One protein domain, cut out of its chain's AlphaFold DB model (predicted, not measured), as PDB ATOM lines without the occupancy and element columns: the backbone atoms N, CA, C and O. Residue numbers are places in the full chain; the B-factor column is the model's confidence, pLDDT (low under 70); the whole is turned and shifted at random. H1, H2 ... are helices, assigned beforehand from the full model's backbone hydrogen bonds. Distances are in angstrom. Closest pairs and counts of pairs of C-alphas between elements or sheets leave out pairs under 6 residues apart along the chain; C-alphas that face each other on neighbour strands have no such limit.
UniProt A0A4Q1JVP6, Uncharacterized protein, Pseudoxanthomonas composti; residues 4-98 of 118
ATOM      1  N   TRP A   4     199.411 135.761  75.079       80.19
ATOM      2  CA  TRP A   4     200.274 135.738  76.258       80.19
ATOM      3  C   TRP A   4     200.320 137.089  76.981       80.19
ATOM      4  O   TRP A   4     200.178 137.136  78.204       80.19
ATOM      5  N   HIS A   5     200.456 138.190  76.237       80.00
ATOM      6  CA  HIS A   5     200.399 139.536  76.812       80.00
ATOM      7  C   HIS A   5     199.039 139.811  77.451       80.00
ATOM      8  O   HIS A   5     198.991 140.294  78.578       80.00
ATOM      9  N   TYR A   6     197.951 139.387  76.804       78.75
ATOM     10  CA  TYR A   6     196.611 139.501  77.376       78.75
ATOM     11  C   TYR A   6     196.496 138.801  78.741       78.75
ATOM     12  O   TYR A   6     196.017 139.393  79.705       78.75
ATOM     13  N   ARG A   7     197.015 137.571  78.868       84.50
ATOM     14  CA  ARG A   7     197.014 136.841  80.149       84.50
ATOM     15  C   ARG A   7     197.810 137.559  81.238       84.50
ATOM     16  O   ARG A   7     197.347 137.619  82.374       84.50
ATOM     17  N   LYS A   8     198.982 138.112  80.904       85.75
ATOM     18  CA  LYS A   8     199.800 138.886  81.853       85.75
ATOM     19  C   LYS A   8     199.091 140.153  82.322       85.75
ATOM     20  O   LYS A   8     199.104 140.430  83.518       85.75
ATOM     21  N   LEU A   9     198.471 140.894  81.403       84.44
ATOM     22  CA  LEU A   9     197.699 142.092  81.734       84.44
ATOM     23  C   LEU A   9     196.520 141.755  82.635       84.44
ATOM     24  O   LEU A   9     196.368 142.365  83.687       84.44
ATOM     25  N   ARG A  10     195.746 140.728  82.273       86.81
ATOM     26  CA  ARG A  10     194.614 140.270  83.075       86.81
ATOM     27  C   ARG A  10     195.054 139.908  84.490       86.81
ATOM     28  O   ARG A  10     194.522 140.461  85.441       86.81
ATOM     29  N   ALA A  11     196.084 139.069  84.629       87.88
ATOM     30  CA  ALA A  11     196.613 138.675  85.935       87.88
ATOM     31  C   ALA A  11     197.136 139.868  86.755       87.88
ATOM     32  O   ALA A  11     196.991 139.891  87.975       87.88
ATOM     33  N   PHE A  12     197.749 140.856  86.099       88.25
ATOM     34  CA  PHE A  12     198.226 142.065  86.760       88.25
ATOM     35  C   PHE A  12     197.076 142.939  87.263       88.25
ATOM     36  O   PHE A  12     197.106 143.361  88.416       88.25
ATOM     37  N   PHE A  13     196.062 143.173  86.432       86.06
ATOM     38  CA  PHE A  13     194.932 144.042  86.756       86.06
ATOM     39  C   PHE A  13     193.957 143.430  87.758       86.06
ATOM     40  O   PHE A  13     193.339 144.165  88.520       86.06
ATOM     41  N   THR A  14     193.857 142.100  87.817       84.94
ATOM     42  CA  THR A  14     193.027 141.404  88.811       84.94
ATOM     43  C   THR A  14     193.761 141.111  90.122       84.94
ATOM     44  O   THR A  14     193.170 140.542  91.034       84.94
ATOM     45  N   ALA A  15     195.054 141.434  90.238       86.44
ATOM     46  CA  ALA A  15     195.792 141.212  91.476       86.44
ATOM     47  C   ALA A  15     195.347 142.213  92.555       86.44
ATOM     48  O   ALA A  15     195.345 143.414  92.310       86.44
ATOM     49  N   GLU A  16     195.087 141.759  93.785       79.62
ATOM     50  CA  GLU A  16     194.622 142.626  94.890       79.62
ATOM     51  C   GLU A  16     195.515 143.853  95.137       79.62
ATOM     52  O   GLU A  16     195.057 144.936  95.508       79.62
ATOM     53  N   ARG A  17     196.824 143.699  94.914       83.31
ATOM     54  CA  ARG A  17     197.800 144.782  95.077       83.31
ATOM     55  C   ARG A  17     197.711 145.861  94.002       83.31
ATOM     56  O   ARG A  17     198.242 146.940  94.230       83.31
ATOM     57  N   PHE A  18     197.082 145.594  92.859       83.75
ATOM     58  CA  PHE A  18     196.986 146.543  91.750       83.75
ATOM     59  C   PHE A  18     196.329 147.850  92.186       83.75
ATOM     60  O   PHE A  18     196.862 148.929  91.941       83.75
ATOM     61  N   HIS A  19     195.236 147.750  92.942       80.38
ATOM     62  CA  HIS A  19     194.531 148.909  93.477       80.38
ATOM     63  C   HIS A  19     195.373 149.717  94.471       80.38
ATOM     64  O   HIS A  19     195.091 150.885  94.684       80.38
ATOM     65  N   LYS A  20     196.422 149.144  95.068       85.25
ATOM     66  CA  LYS A  20     197.313 149.859  95.999       85.25
ATOM     67  C   LYS A  20     198.419 150.645  95.285       85.25
ATOM     68  O   LYS A  20     199.185 151.336  95.949       85.25
ATOM     69  N   LEU A  21     198.536 150.517  93.962       87.00
ATOM     70  CA  LEU A  21     199.557 151.206  93.179       87.00
ATOM     71  C   LEU A  21     199.132 152.639  92.852       87.00
ATOM     72  O   LEU A  21     197.951 152.937  92.663       87.00
ATOM     73  N   THR A  22     200.122 153.514  92.691       87.56
ATOM     74  CA  THR A  22     199.943 154.771  91.958       87.56
ATOM     75  C   THR A  22     199.965 154.504  90.447       87.56
ATOM     76  O   THR A  22     200.571 153.518  90.003       87.56
ATOM     77  N   PRO A  23     199.397 155.387  89.608       84.50
ATOM     78  CA  PRO A  23     199.450 155.215  88.153       84.50
ATOM     79  C   PRO A  23     200.878 155.105  87.592       84.50
ATOM     80  O   PRO A  23     201.139 154.334  86.667       84.50
ATOM     81  N   ALA A  24     201.839 155.815  88.192       83.75
ATOM     82  CA  ALA A  24     203.249 155.730  87.808       83.75
ATOM     83  C   ALA A  24     203.856 154.346  88.113       83.75
ATOM     84  O   ALA A  24     204.560 153.776  87.274       83.75
ATOM     85  N   GLN A  25     203.558 153.777  89.287       89.38
ATOM     86  CA  GLN A  25     203.989 152.423  89.657       89.38
ATOM     87  C   GLN A  25     203.332 151.362  88.766       89.38
ATOM     88  O   GLN A  25     203.996 150.419  88.320       89.38
ATOM     89  N   ALA A  26     202.044 151.538  88.461       88.12
ATOM     90  CA  ALA A  26     201.306 150.653  87.574       88.12
ATOM     91  C   ALA A  26     201.884 150.667  86.150       88.12
ATOM     92  O   ALA A  26     202.148 149.596  85.604       88.12
ATOM     93  N   ARG A  27     202.211 151.842  85.583       85.62
ATOM     94  CA  ARG A  27     202.914 151.929  84.289       85.62
ATOM     95  C   ARG A  27     204.280 151.253  84.330       85.62
ATOM     96  O   ARG A  27     204.621 150.529  83.400       85.62
ATOM     97  N   ARG A  28     205.088 151.496  85.369       87.12
ATOM     98  CA  ARG A  28     206.416 150.870  85.468       87.12
ATOM     99  C   ARG A  28     206.299 149.346  85.429       87.12
ATOM    100  O   ARG A  28     207.067 148.694  84.731       87.12
ATOM    101  N   THR A  29     205.306 148.799  86.123       88.00
ATOM    102  CA  THR A  29     205.023 147.360  86.114       88.00
ATOM    103  C   THR A  29     204.521 146.891  84.746       88.00
ATOM    104  O   THR A  29     204.995 145.878  84.241       88.00
ATOM    105  N   LEU A  30     203.636 147.657  84.099       84.81
ATOM    106  CA  LEU A  30     203.127 147.381  82.753       84.81
ATOM    107  C   LEU A  30     204.256 147.249  81.719       84.81
ATOM    108  O   LEU A  30     204.285 146.272  80.978       84.81
ATOM    109  N   VAL A  31     205.215 148.184  81.715       83.62
ATOM    110  CA  VAL A  31     206.375 148.170  80.799       83.62
ATOM    111  C   VAL A  31     207.264 146.943  81.020       83.62
ATOM    112  O   VAL A  31     207.801 146.398  80.064       83.62
ATOM    113  N   LEU A  32     207.402 146.474  82.263       85.50
ATOM    114  CA  LEU A  32     208.160 145.255  82.563       85.50
ATOM    115  C   LEU A  32     207.417 143.983  82.128       85.50
ATOM    116  O   LEU A  32     208.042 143.001  81.731       85.50
ATOM    117  N   LEU A  33     206.085 143.978  82.218       82.69
ATOM    118  CA  LEU A  33     205.262 142.817  81.874       82.69
ATOM    119  C   LEU A  33     205.059 142.661  80.363       82.69
ATOM    120  O   LEU A  33     205.049 141.527  79.870       82.69
ATOM    121  N   VAL A  34     204.878 143.788  79.670       79.19
ATOM    122  CA  VAL A  34     204.571 143.893  78.239       79.19
ATOM    123  C   VAL A  34     205.398 145.044  77.634       79.19
ATOM    124  O   VAL A  34     204.874 146.139  77.415       79.19
ATOM    125  N   PRO A  35     206.704 144.833  77.383       75.81
ATOM    126  CA  PRO A  35     207.600 145.884  76.886       75.81
ATOM    127  C   PRO A  35     207.181 146.437  75.516       75.81
ATOM    128  O   PRO A  35     207.343 147.629  75.261       75.81
ATOM    129  N   ASP A  36     206.535 145.612  74.688       72.81
ATOM    130  CA  ASP A  36     206.113 145.974  73.329       72.81
ATOM    131  C   ASP A  36     204.661 146.473  73.240       72.81
ATOM    132  O   ASP A  36     204.105 146.568  72.150       72.81
ATOM    133  N   TYR A  37     204.017 146.826  74.359       67.00
ATOM    134  CA  TYR A  37     202.608 147.265  74.384       67.00
ATOM    135  C   TYR A  37     202.290 148.391  73.363       67.00
ATOM    136  O   TYR A  37     201.174 148.519  72.872       67.00
ATOM    137  N   ARG A  38     203.277 149.211  72.963       65.06
ATOM    138  CA  ARG A  38     203.091 150.278  71.956       65.06
ATOM    139  C   ARG A  38     203.153 149.848  70.489       65.06
ATOM    140  O   ARG A  38     202.908 150.697  69.627       65.06
ATOM    141  N   THR A  39     203.488 148.608  70.147       54.72
ATOM    142  CA  THR A  39     203.623 148.229  68.734       54.72
ATOM    143  C   THR A  39     202.247 148.014  68.096       54.72
ATOM    144  O   THR A  39     201.707 146.918  68.164       54.72
ATOM    145  N   ALA A  40     201.699 149.084  67.500       45.88
ATOM    146  CA  ALA A  40     200.644 149.208  66.471       45.88
ATOM    147  C   ALA A  40     199.281 148.481  66.628       45.88
ATOM    148  O   ALA A  40     198.276 149.013  66.160       45.88
ATOM    149  N   GLU A  41     199.198 147.330  67.291       52.12
ATOM    150  CA  GLU A  41     198.017 146.455  67.374       52.12
ATOM    151  C   GLU A  41     197.066 146.783  68.540       52.12
ATOM    152  O   GLU A  41     196.151 146.012  68.846       52.12
ATOM    153  N   GLU A  42     197.290 147.907  69.219       67.12
ATOM    154  CA  GLU A  42     196.508 148.342  70.386       67.12
ATOM    155  C   GLU A  42     195.961 149.751  70.214       67.12
ATOM    156  O   GLU A  42     195.897 150.557  71.140       67.12
ATOM    157  N   ARG A  43     195.554 150.057  68.983       76.06
ATOM    158  CA  ARG A  43     194.673 151.192  68.733       76.06
ATOM    159  C   ARG A  43     193.280 150.863  69.280       76.06
ATOM    160  O   ARG A  43     192.880 149.697  69.240       76.06
ATOM    161  N   PRO A  44     192.544 151.863  69.782       84.88
ATOM    162  CA  PRO A  44     191.144 151.668  70.107       84.88
ATOM    163  C   PRO A  44     190.389 151.216  68.860       84.88
ATOM    164  O   PRO A  44     190.712 151.633  67.746       84.88
ATOM    165  N   VAL A  45     189.375 150.380  69.065       86.62
ATOM    166  CA  VAL A  45     188.426 149.965  68.026       86.62
ATOM    167  C   VAL A  45     187.731 151.193  67.450       86.62
ATOM    168  O   VAL A  45     187.602 151.324  66.236       86.62
ATOM    169  N   LEU A  46     187.328 152.111  68.328       85.56
ATOM    170  CA  LEU A  46     186.777 153.405  67.962       85.56
ATOM    171  C   LEU A  46     187.152 154.450  69.011       85.56
ATOM    172  O   LEU A  46     187.391 154.143  70.179       85.56
ATOM    173  N   THR A  47     187.223 155.700  68.572       84.69
ATOM    174  CA  THR A  47     187.255 156.857  69.464       84.69
ATOM    175  C   THR A  47     185.975 157.630  69.220       84.69
ATOM    176  O   THR A  47     185.684 157.941  68.065       84.69
ATOM    177  N   ASP A  48     185.184 157.857  70.260       78.62
ATOM    178  CA  ASP A  48     183.899 158.531  70.101       78.62
ATOM    179  C   ASP A  48     184.036 160.059  70.013       78.62
ATOM    180  O   ASP A  48     185.133 160.617  70.084       78.62
ATOM    181  N   VAL A  49     182.898 160.737  69.845       75.88
ATOM    182  CA  VAL A  49     182.814 162.200  69.712       75.88
ATOM    183  C   VAL A  49     183.326 162.956  70.943       75.88
ATOM    184  O   VAL A  49     183.671 164.128  70.831       75.88
ATOM    185  N   PHE A  50     183.419 162.291  72.098       73.19
ATOM    186  CA  PHE A  50     183.953 162.850  73.337       73.19
ATOM    187  C   PHE A  50     185.441 162.518  73.538       73.19
ATOM    188  O   PHE A  50     186.040 162.904  74.541       73.19
ATOM    189  N   GLY A  51     186.069 161.817  72.589       77.00
ATOM    190  CA  GLY A  51     187.468 161.410  72.678       77.00
ATOM    191  C   GLY A  51     187.699 160.174  73.553       77.00
ATOM    192  O   GLY A  51     188.858 159.854  73.860       77.00
ATOM    193  N   VAL A  52     186.637 159.465  73.951       82.19
ATOM    194  CA  VAL A  52     186.741 158.206  74.696       82.19
ATOM    195  C   VAL A  52     187.225 157.120  73.749       82.19
ATOM    196  O   VAL A  52     186.730 156.966  72.634       82.19
ATOM    197  N   ARG A  53     188.225 156.363  74.197       86.81
ATOM    198  CA  ARG A  53     188.880 155.302  73.427       86.81
ATOM    199  C   ARG A  53     188.329 153.956  73.876       86.81
ATOM    200  O   ARG A  53     188.501 153.577  75.032       86.81
ATOM    201  N   TRP A  54     187.702 153.242  72.952       87.50
ATOM    202  CA  TRP A  54     187.001 151.991  73.218       87.50
ATOM    203  C   TRP A  54     187.790 150.793  72.686       87.50
ATOM    204  O   TRP A  54     188.326 150.831  71.577       87.50
ATOM    205  N   PHE A  55     187.856 149.714  73.460       88.56
ATOM    206  CA  PHE A  55     188.671 148.531  73.180       88.56
ATOM    207  C   PHE A  55     187.856 147.247  73.312       88.56
ATOM    208  O   PHE A  55     186.882 147.198  74.046       88.56
ATOM    209  N   THR A  56     188.293 146.164  72.672       87.31
ATOM    210  CA  THR A  56     187.633 144.847  72.760       87.31
ATOM    211  C   THR A  56     187.807 144.131  74.106       87.31
ATOM    212  O   THR A  56     187.396 142.983  74.245       87.31
ATOM    213  N   GLY A  57     188.454 144.757  75.091       87.06
ATOM    214  CA  GLY A  57     188.625 144.162  76.411       87.06
ATOM    215  C   GLY A  57     189.089 145.168  77.466       87.06
ATOM    216  O   GLY A  57     189.812 146.118  77.131       87.06
ATOM    217  N   PRO A  58     188.713 144.948  78.739       87.62
ATOM    218  CA  PRO A  58     188.983 145.876  79.836       87.62
ATOM    219  C   PRO A  58     190.480 146.086  80.073       87.62
ATOM    220  O   PRO A  58     190.915 147.189  80.399       87.62
ATOM    221  N   GLU A  59     191.298 145.057  79.850       87.56
ATOM    222  CA  GLU A  59     192.745 145.119  80.040       87.56
ATOM    223  C   GLU A  59     193.413 146.104  79.073       87.56
ATOM    224  O   GLU A  59     194.324 146.836  79.455       87.56
ATOM    225  N   ARG A  60     192.946 146.155  77.822       86.56
ATOM    226  CA  ARG A  60     193.485 147.068  76.803       86.56
ATOM    227  C   ARG A  60     193.087 148.511  77.093       86.56
ATOM    228  O   ARG A  60     193.921 149.407  77.003       86.56
ATOM    229  N   ALA A  61     191.836 148.720  77.504       88.00
ATOM    230  CA  ALA A  61     191.354 150.033  77.917       88.00
ATOM    231  C   ALA A  61     192.157 150.575  79.110       88.00
ATOM    232  O   ALA A  61     192.613 151.718  79.097       88.00
ATOM    233  N   LEU A  62     192.413 149.727  80.109       87.81
ATOM    234  CA  LEU A  62     193.175 150.091  81.299       87.81
ATOM    235  C   LEU A  62     194.655 150.353  81.006       87.81
ATOM    236  O   LEU A  62     195.233 151.305  81.533       87.81
ATOM    237  N   ALA A  63     195.271 149.546  80.145       86.75
ATOM    238  CA  ALA A  63     196.658 149.744  79.755       86.75
ATOM    239  C   ALA A  63     196.860 150.990  78.860       86.75
ATOM    240  O   ALA A  63     197.845 151.705  79.058       86.75
ATOM    241  N   ASP A  64     195.926 151.323  77.953       86.88
ATOM    242  CA  ASP A  64     195.929 152.602  77.208       86.88
ATOM    243  C   ASP A  64     195.784 153.799  78.161       86.88
ATOM    244  O   ASP A  64     196.588 154.734  78.106       86.88
ATOM    245  N   ALA A  65     194.832 153.736  79.095       85.44
ATOM    246  CA  ALA A  65     194.612 154.783  80.089       85.44
ATOM    247  C   ALA A  65     195.845 155.025  80.976       85.44
ATOM    248  O   ALA A  65     196.269 156.170  81.151       85.44
ATOM    249  N   LEU A  66     196.479 153.957  81.477       84.56
ATOM    250  CA  LEU A  66     197.717 154.040  82.264       84.56
ATOM    251  C   LEU A  66     198.837 154.725  81.483       84.56
ATOM    252  O   LEU A  66     199.568 155.558  82.022       84.56
ATOM    253  N   TRP A  67     198.968 154.397  80.202       81.44
ATOM    254  CA  TRP A  67     199.964 155.016  79.343       81.44
ATOM    255  C   TRP A  67     199.707 156.504  79.127       81.44
ATOM    256  O   TRP A  67     200.615 157.309  79.344       81.44
ATOM    257  N   ARG A  68     198.479 156.880  78.757       80.50
ATOM    258  CA  ARG A  68     198.090 158.281  78.527       80.50
ATOM    259  C   ARG A  68     198.244 159.134  79.781       80.50
ATOM    260  O   ARG A  68     198.677 160.281  79.693       80.50
ATOM    261  N   HIS A  69     197.944 158.565  80.945       79.06
ATOM    262  CA  HIS A  69     198.093 159.244  82.223       79.06
ATOM    263  C   HIS A  69     199.532 159.666  82.501       79.06
ATOM    264  O   HIS A  69     199.793 160.817  82.841       79.06
ATOM    265  N   VAL A  70     200.496 158.765  82.303       74.44
ATOM    266  CA  VAL A  70     201.900 159.098  82.572       74.44
ATOM    267  C   VAL A  70     202.532 159.929  81.451       74.44
ATOM    268  O   VAL A  70     203.508 160.631  81.694       74.44
ATOM    269  N   GLU A  71     201.964 159.927  80.244       76.31
ATOM    270  CA  GLU A  71     202.295 160.926  79.216       76.31
ATOM    271  C   GLU A  71     201.769 162.337  79.544       76.31
ATOM    272  O   GLU A  71     201.988 163.260  78.764       76.31
ATOM    273  N   GLY A  72     201.066 162.521  80.669       73.44
ATOM    274  CA  GLY A  72     200.479 163.805  81.055       73.44
ATOM    275  C   GLY A  72     199.260 164.193  80.219       73.44
ATOM    276  O   GLY A  72     198.861 165.352  80.224       73.44
ATOM    277  N   ARG A  73     198.665 163.238  79.492       69.19
ATOM    278  CA  ARG A  73     197.476 163.454  78.650       69.19
ATOM    279  C   ARG A  73     196.160 163.277  79.408       69.19
ATOM    280  O   ARG A  73     195.102 163.396  78.798       69.19
ATOM    281  N   LEU A  74     196.223 162.941  80.696       67.75
ATOM    282  CA  LEU A  74     195.078 162.813  81.597       67.75
ATOM    283  C   LEU A  74     195.400 163.493  82.941       67.75
ATOM    284  O   LEU A  74     196.583 163.621  83.279       67.75
ATOM    285  N   PRO A  75     194.383 163.917  83.716       69.25
ATOM    286  CA  PRO A  75     194.588 164.539  85.022       69.25
ATOM    287  C   PRO A  75     195.383 163.638  85.966       69.25
ATOM    288  O   PRO A  75     195.230 162.418  85.934       69.25
ATOM    289  N   ARG A  76     196.191 164.234  86.851       68.75
ATOM    290  CA  ARG A  76     196.918 163.491  87.889       68.75
ATOM    291  C   ARG A  76     195.924 162.938  88.910       68.75
ATOM    292  O   ARG A  76     195.152 163.676  89.508       68.75
ATOM    293  N   VAL A  77     195.964 161.628  89.100       67.94
ATOM    294  CA  VAL A  77     195.162 160.870  90.055       67.94
ATOM    295  C   VAL A  77     196.172 160.104  90.887       67.94
ATOM    296  O   VAL A  77     197.078 159.481  90.341       67.94
ATOM    297  N   GLU A  78     196.057 160.170  92.205       67.75
ATOM    298  CA  GLU A  78     197.110 159.650  93.082       67.75
ATOM    299  C   GLU A  78     197.055 158.124  93.239       67.75
ATOM    300  O   GLU A  78     198.063 157.498  93.561       67.75
ATOM    301  N   SER A  79     195.905 157.504  92.950       77.50
ATOM    302  CA  SER A  79     195.655 156.090  93.242       77.50
ATOM    303  C   SER A  79     194.809 155.379  92.183       77.50
ATOM    304  O   SER A  79     193.847 155.943  91.650       77.50
ATOM    305  N   MET A  80     195.128 154.100  91.949       83.06
ATOM    306  CA  MET A  80     194.349 153.167  91.121       83.06
ATOM    307  C   MET A  80     193.031 152.708  91.781       83.06
ATOM    308  O   MET A  80     192.263 151.970  91.168       83.06
ATOM    309  N   GLN A  81     192.743 153.133  93.020       79.00
ATOM    310  CA  GLN A  81     191.456 152.886  93.700       79.00
ATOM    311  C   GLN A  81     190.326 153.784  93.194       79.00
ATOM    312  O   GLN A  81     189.155 153.498  93.440       79.00
ATOM    313  N   SER A  82     190.657 154.888  92.521       79.00
ATOM    314  CA  SER A  82     189.639 155.788  91.989       79.00
ATOM    315  C   SER A  82     188.750 155.054  90.984       79.00
ATOM    316  O   SER A  82     189.247 154.316  90.132       79.00
ATOM    317  N   ARG A  83     187.440 155.329  91.023       76.44
ATOM    318  CA  ARG A  83     186.475 154.823  90.030       76.44
ATOM    319  C   ARG A  83     186.876 155.159  88.593       76.44
ATOM    320  O   ARG A  83     186.535 154.420  87.684       76.44
ATOM    321  N   ARG A  84     187.678 156.211  88.399       78.50
ATOM    322  CA  ARG A  84     188.239 156.605  87.099       78.50
ATOM    323  C   ARG A  84     189.093 155.508  86.450       78.50
ATOM    324  O   ARG A  84     189.259 155.522  85.239       78.50
ATOM    325  N   TRP A  85     189.633 154.571  87.229       82.06
ATOM    326  CA  TRP A  85     190.435 153.447  86.737       82.06
ATOM    327  C   TRP A  85     189.636 152.160  86.532       82.06
ATOM    328  O   TRP A  85     190.210 151.158  86.113       82.06
ATOM    329  N   GLN A  86     188.336 152.160  86.838       85.00
ATOM    330  CA  GLN A  86     187.487 150.997  86.614       85.00
ATOM    331  C   GLN A  86     187.104 150.939  85.132       85.00
ATOM    332  O   GLN A  86     186.549 151.912  84.616       85.00
ATOM    333  N   PRO A  87     187.407 149.833  84.430       86.19
ATOM    334  CA  PRO A  87     186.900 149.619  83.088       86.19
ATOM    335  C   PRO A  87     185.381 149.559  83.117       86.19
ATOM    336  O   PRO A  87     184.799 148.834  83.924       86.19
ATOM    337  N   VAL A  88     184.759 150.312  82.225       85.88
ATOM    338  CA  VAL A  88     183.316 150.305  82.025       85.88
ATOM    339  C   VAL A  88     183.044 149.637  80.690       85.88
ATOM    340  O   VAL A  88     183.656 149.983  79.676       85.88
ATOM    341  N   GLU A  89     182.153 148.653  80.717       85.56
ATOM    342  CA  GLU A  89     181.584 148.077  79.507       85.56
ATOM    343  C   GLU A  89     180.506 149.027  78.986       85.56
ATOM    344  O   GLU A  89     179.625 149.445  79.737       85.56
ATOM    345  N   GLY A  90     180.605 149.399  77.715       78.19
ATOM    346  CA  GLY A  90     179.532 150.090  77.010       78.19
ATOM    347  C   GLY A  90     178.630 149.086  76.292       78.19
ATOM    348  O   GLY A  90     178.355 147.991  76.773       78.19
ATOM    349  N   GLY A  91     178.202 149.436  75.082       73.88
ATOM    350  CA  GLY A  91     177.541 148.513  74.159       73.88
ATOM    351  C   GLY A  91     178.506 147.563  73.431       73.88
ATOM    352  O   GLY A  91     179.708 147.797  73.330       73.88
ATOM    353  N   GLN A  92     177.966 146.489  72.849       77.25
ATOM    354  CA  GLN A  92     178.674 145.635  71.875       77.25
ATOM    355  C   GLN A  92     179.997 145.005  72.373       77.25
ATOM    356  O   GLN A  92     180.872 144.691  71.566       77.25
ATOM    357  N   GLY A  93     180.161 144.811  73.687       82.94
ATOM    358  CA  GLY A  93     181.367 144.211  74.270       82.94
ATOM    359  C   GLY A  93     182.615 145.097  74.182       82.94
ATOM    360  O   GLY A  93     183.739 144.586  74.226       82.94
ATOM    361  N   LEU A  94     182.439 146.413  74.017       88.31
ATOM    362  CA  LEU A  94     183.531 147.380  74.029       88.31
ATOM    363  C   LEU A  94     183.702 148.005  75.414       88.31
ATOM    364  O   LEU A  94     182.742 148.305  76.119       88.31
ATOM    365  N   TRP A  95     184.959 148.242  75.767       89.88
ATOM    366  CA  TRP A  95     185.388 148.680  77.085       89.88
ATOM    367  C   TRP A  95     186.155 149.988  76.991       89.88
ATOM    368  O   TRP A  95     187.006 150.152  76.111       89.88
ATOM    369  N   ALA A  96     185.907 150.887  77.932       88.38
ATOM    370  CA  ALA A  96     186.639 152.135  78.080       88.38
ATOM    371  C   ALA A  96     187.071 152.338  79.534       88.38
ATOM    372  O   ALA A  96     186.520 151.749  80.463       88.38
ATOM    373  N   VAL A  97     188.077 153.184  79.730       86.69
ATOM    374  CA  VAL A  97     188.489 153.670  81.048       86.69
ATOM    375  C   VAL A  97     188.501 155.187  80.973       86.69
ATOM    376  O   VAL A  97     189.161 155.758  80.106       86.69
ATOM    377  N   ASP A  98     187.762 155.828  81.877       75.69
ATOM    378  CA  ASP A  98     187.657 157.285  81.947       75.69
ATOM    379  C   ASP A  98     189.027 157.916  82.235       75.69
ATOM    380  O   ASP A  98     189.469 158.828  81.543       75.69
TER     381      ASP A  98
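This is residues 4 to 98 of the 118 residues of an uncharacterized protein of Pseudoxanthomonas composti (UniProt A0A4Q1JVP6). Little regular structure: three short helices touch one another, H1 and H2 as a hairpin, with H3 packed at a steep tilt on H2 and meeting H1 with its residues 59 to 63 alone, and long loops make up much of the rest. On the side of H3 away from H2, the loops hold two short antiparallel pairings, residues 46 to 47 with 53 to 54 and 88 to 89 with 95 to 96. The 95 printed residues, all helix by class, have 34 in H1, H2 and H3 and no named strand; the whole is compact, radius of gyration of the C-alphas 12.4 A, spans 31 by 29 by 23 A.

H1, residues 4 to 13, begins at C-alpha (200.274, 135.738, 76.258). H2 is residues 23 to 33. H3, residues 58 to 70, 18.7 A long, ends at (201.900, 159.098, 82.572).

H1 and H2, a helical hairpin, touch at a shallow tilt of 29 degrees, opposite ways; their closest C-alphas, Lys 8 and Leu 33, are 6.7 A apart. H3 touches H1 with residues 59 to 63 alone, closest C-alphas Arg 10 and Glu 59, 6.0 A, only just about perpendicular at 72 degrees. H2 and H3 touch at a steep tilt of 61 degrees, closest C-alphas Arg 27 and Leu 66, 6.0 A. In H1, H2 and H3 every O i to N i+4 pair is within hydrogen-bond range.

The farthest C-alphas, Arg 17 and Val 49, are 34.2 A apart. The printed part has no cut; the link H2 to H3 is long, 24 residues. pLDDT is under 70 at residues 37 to 42 and 73 to 78.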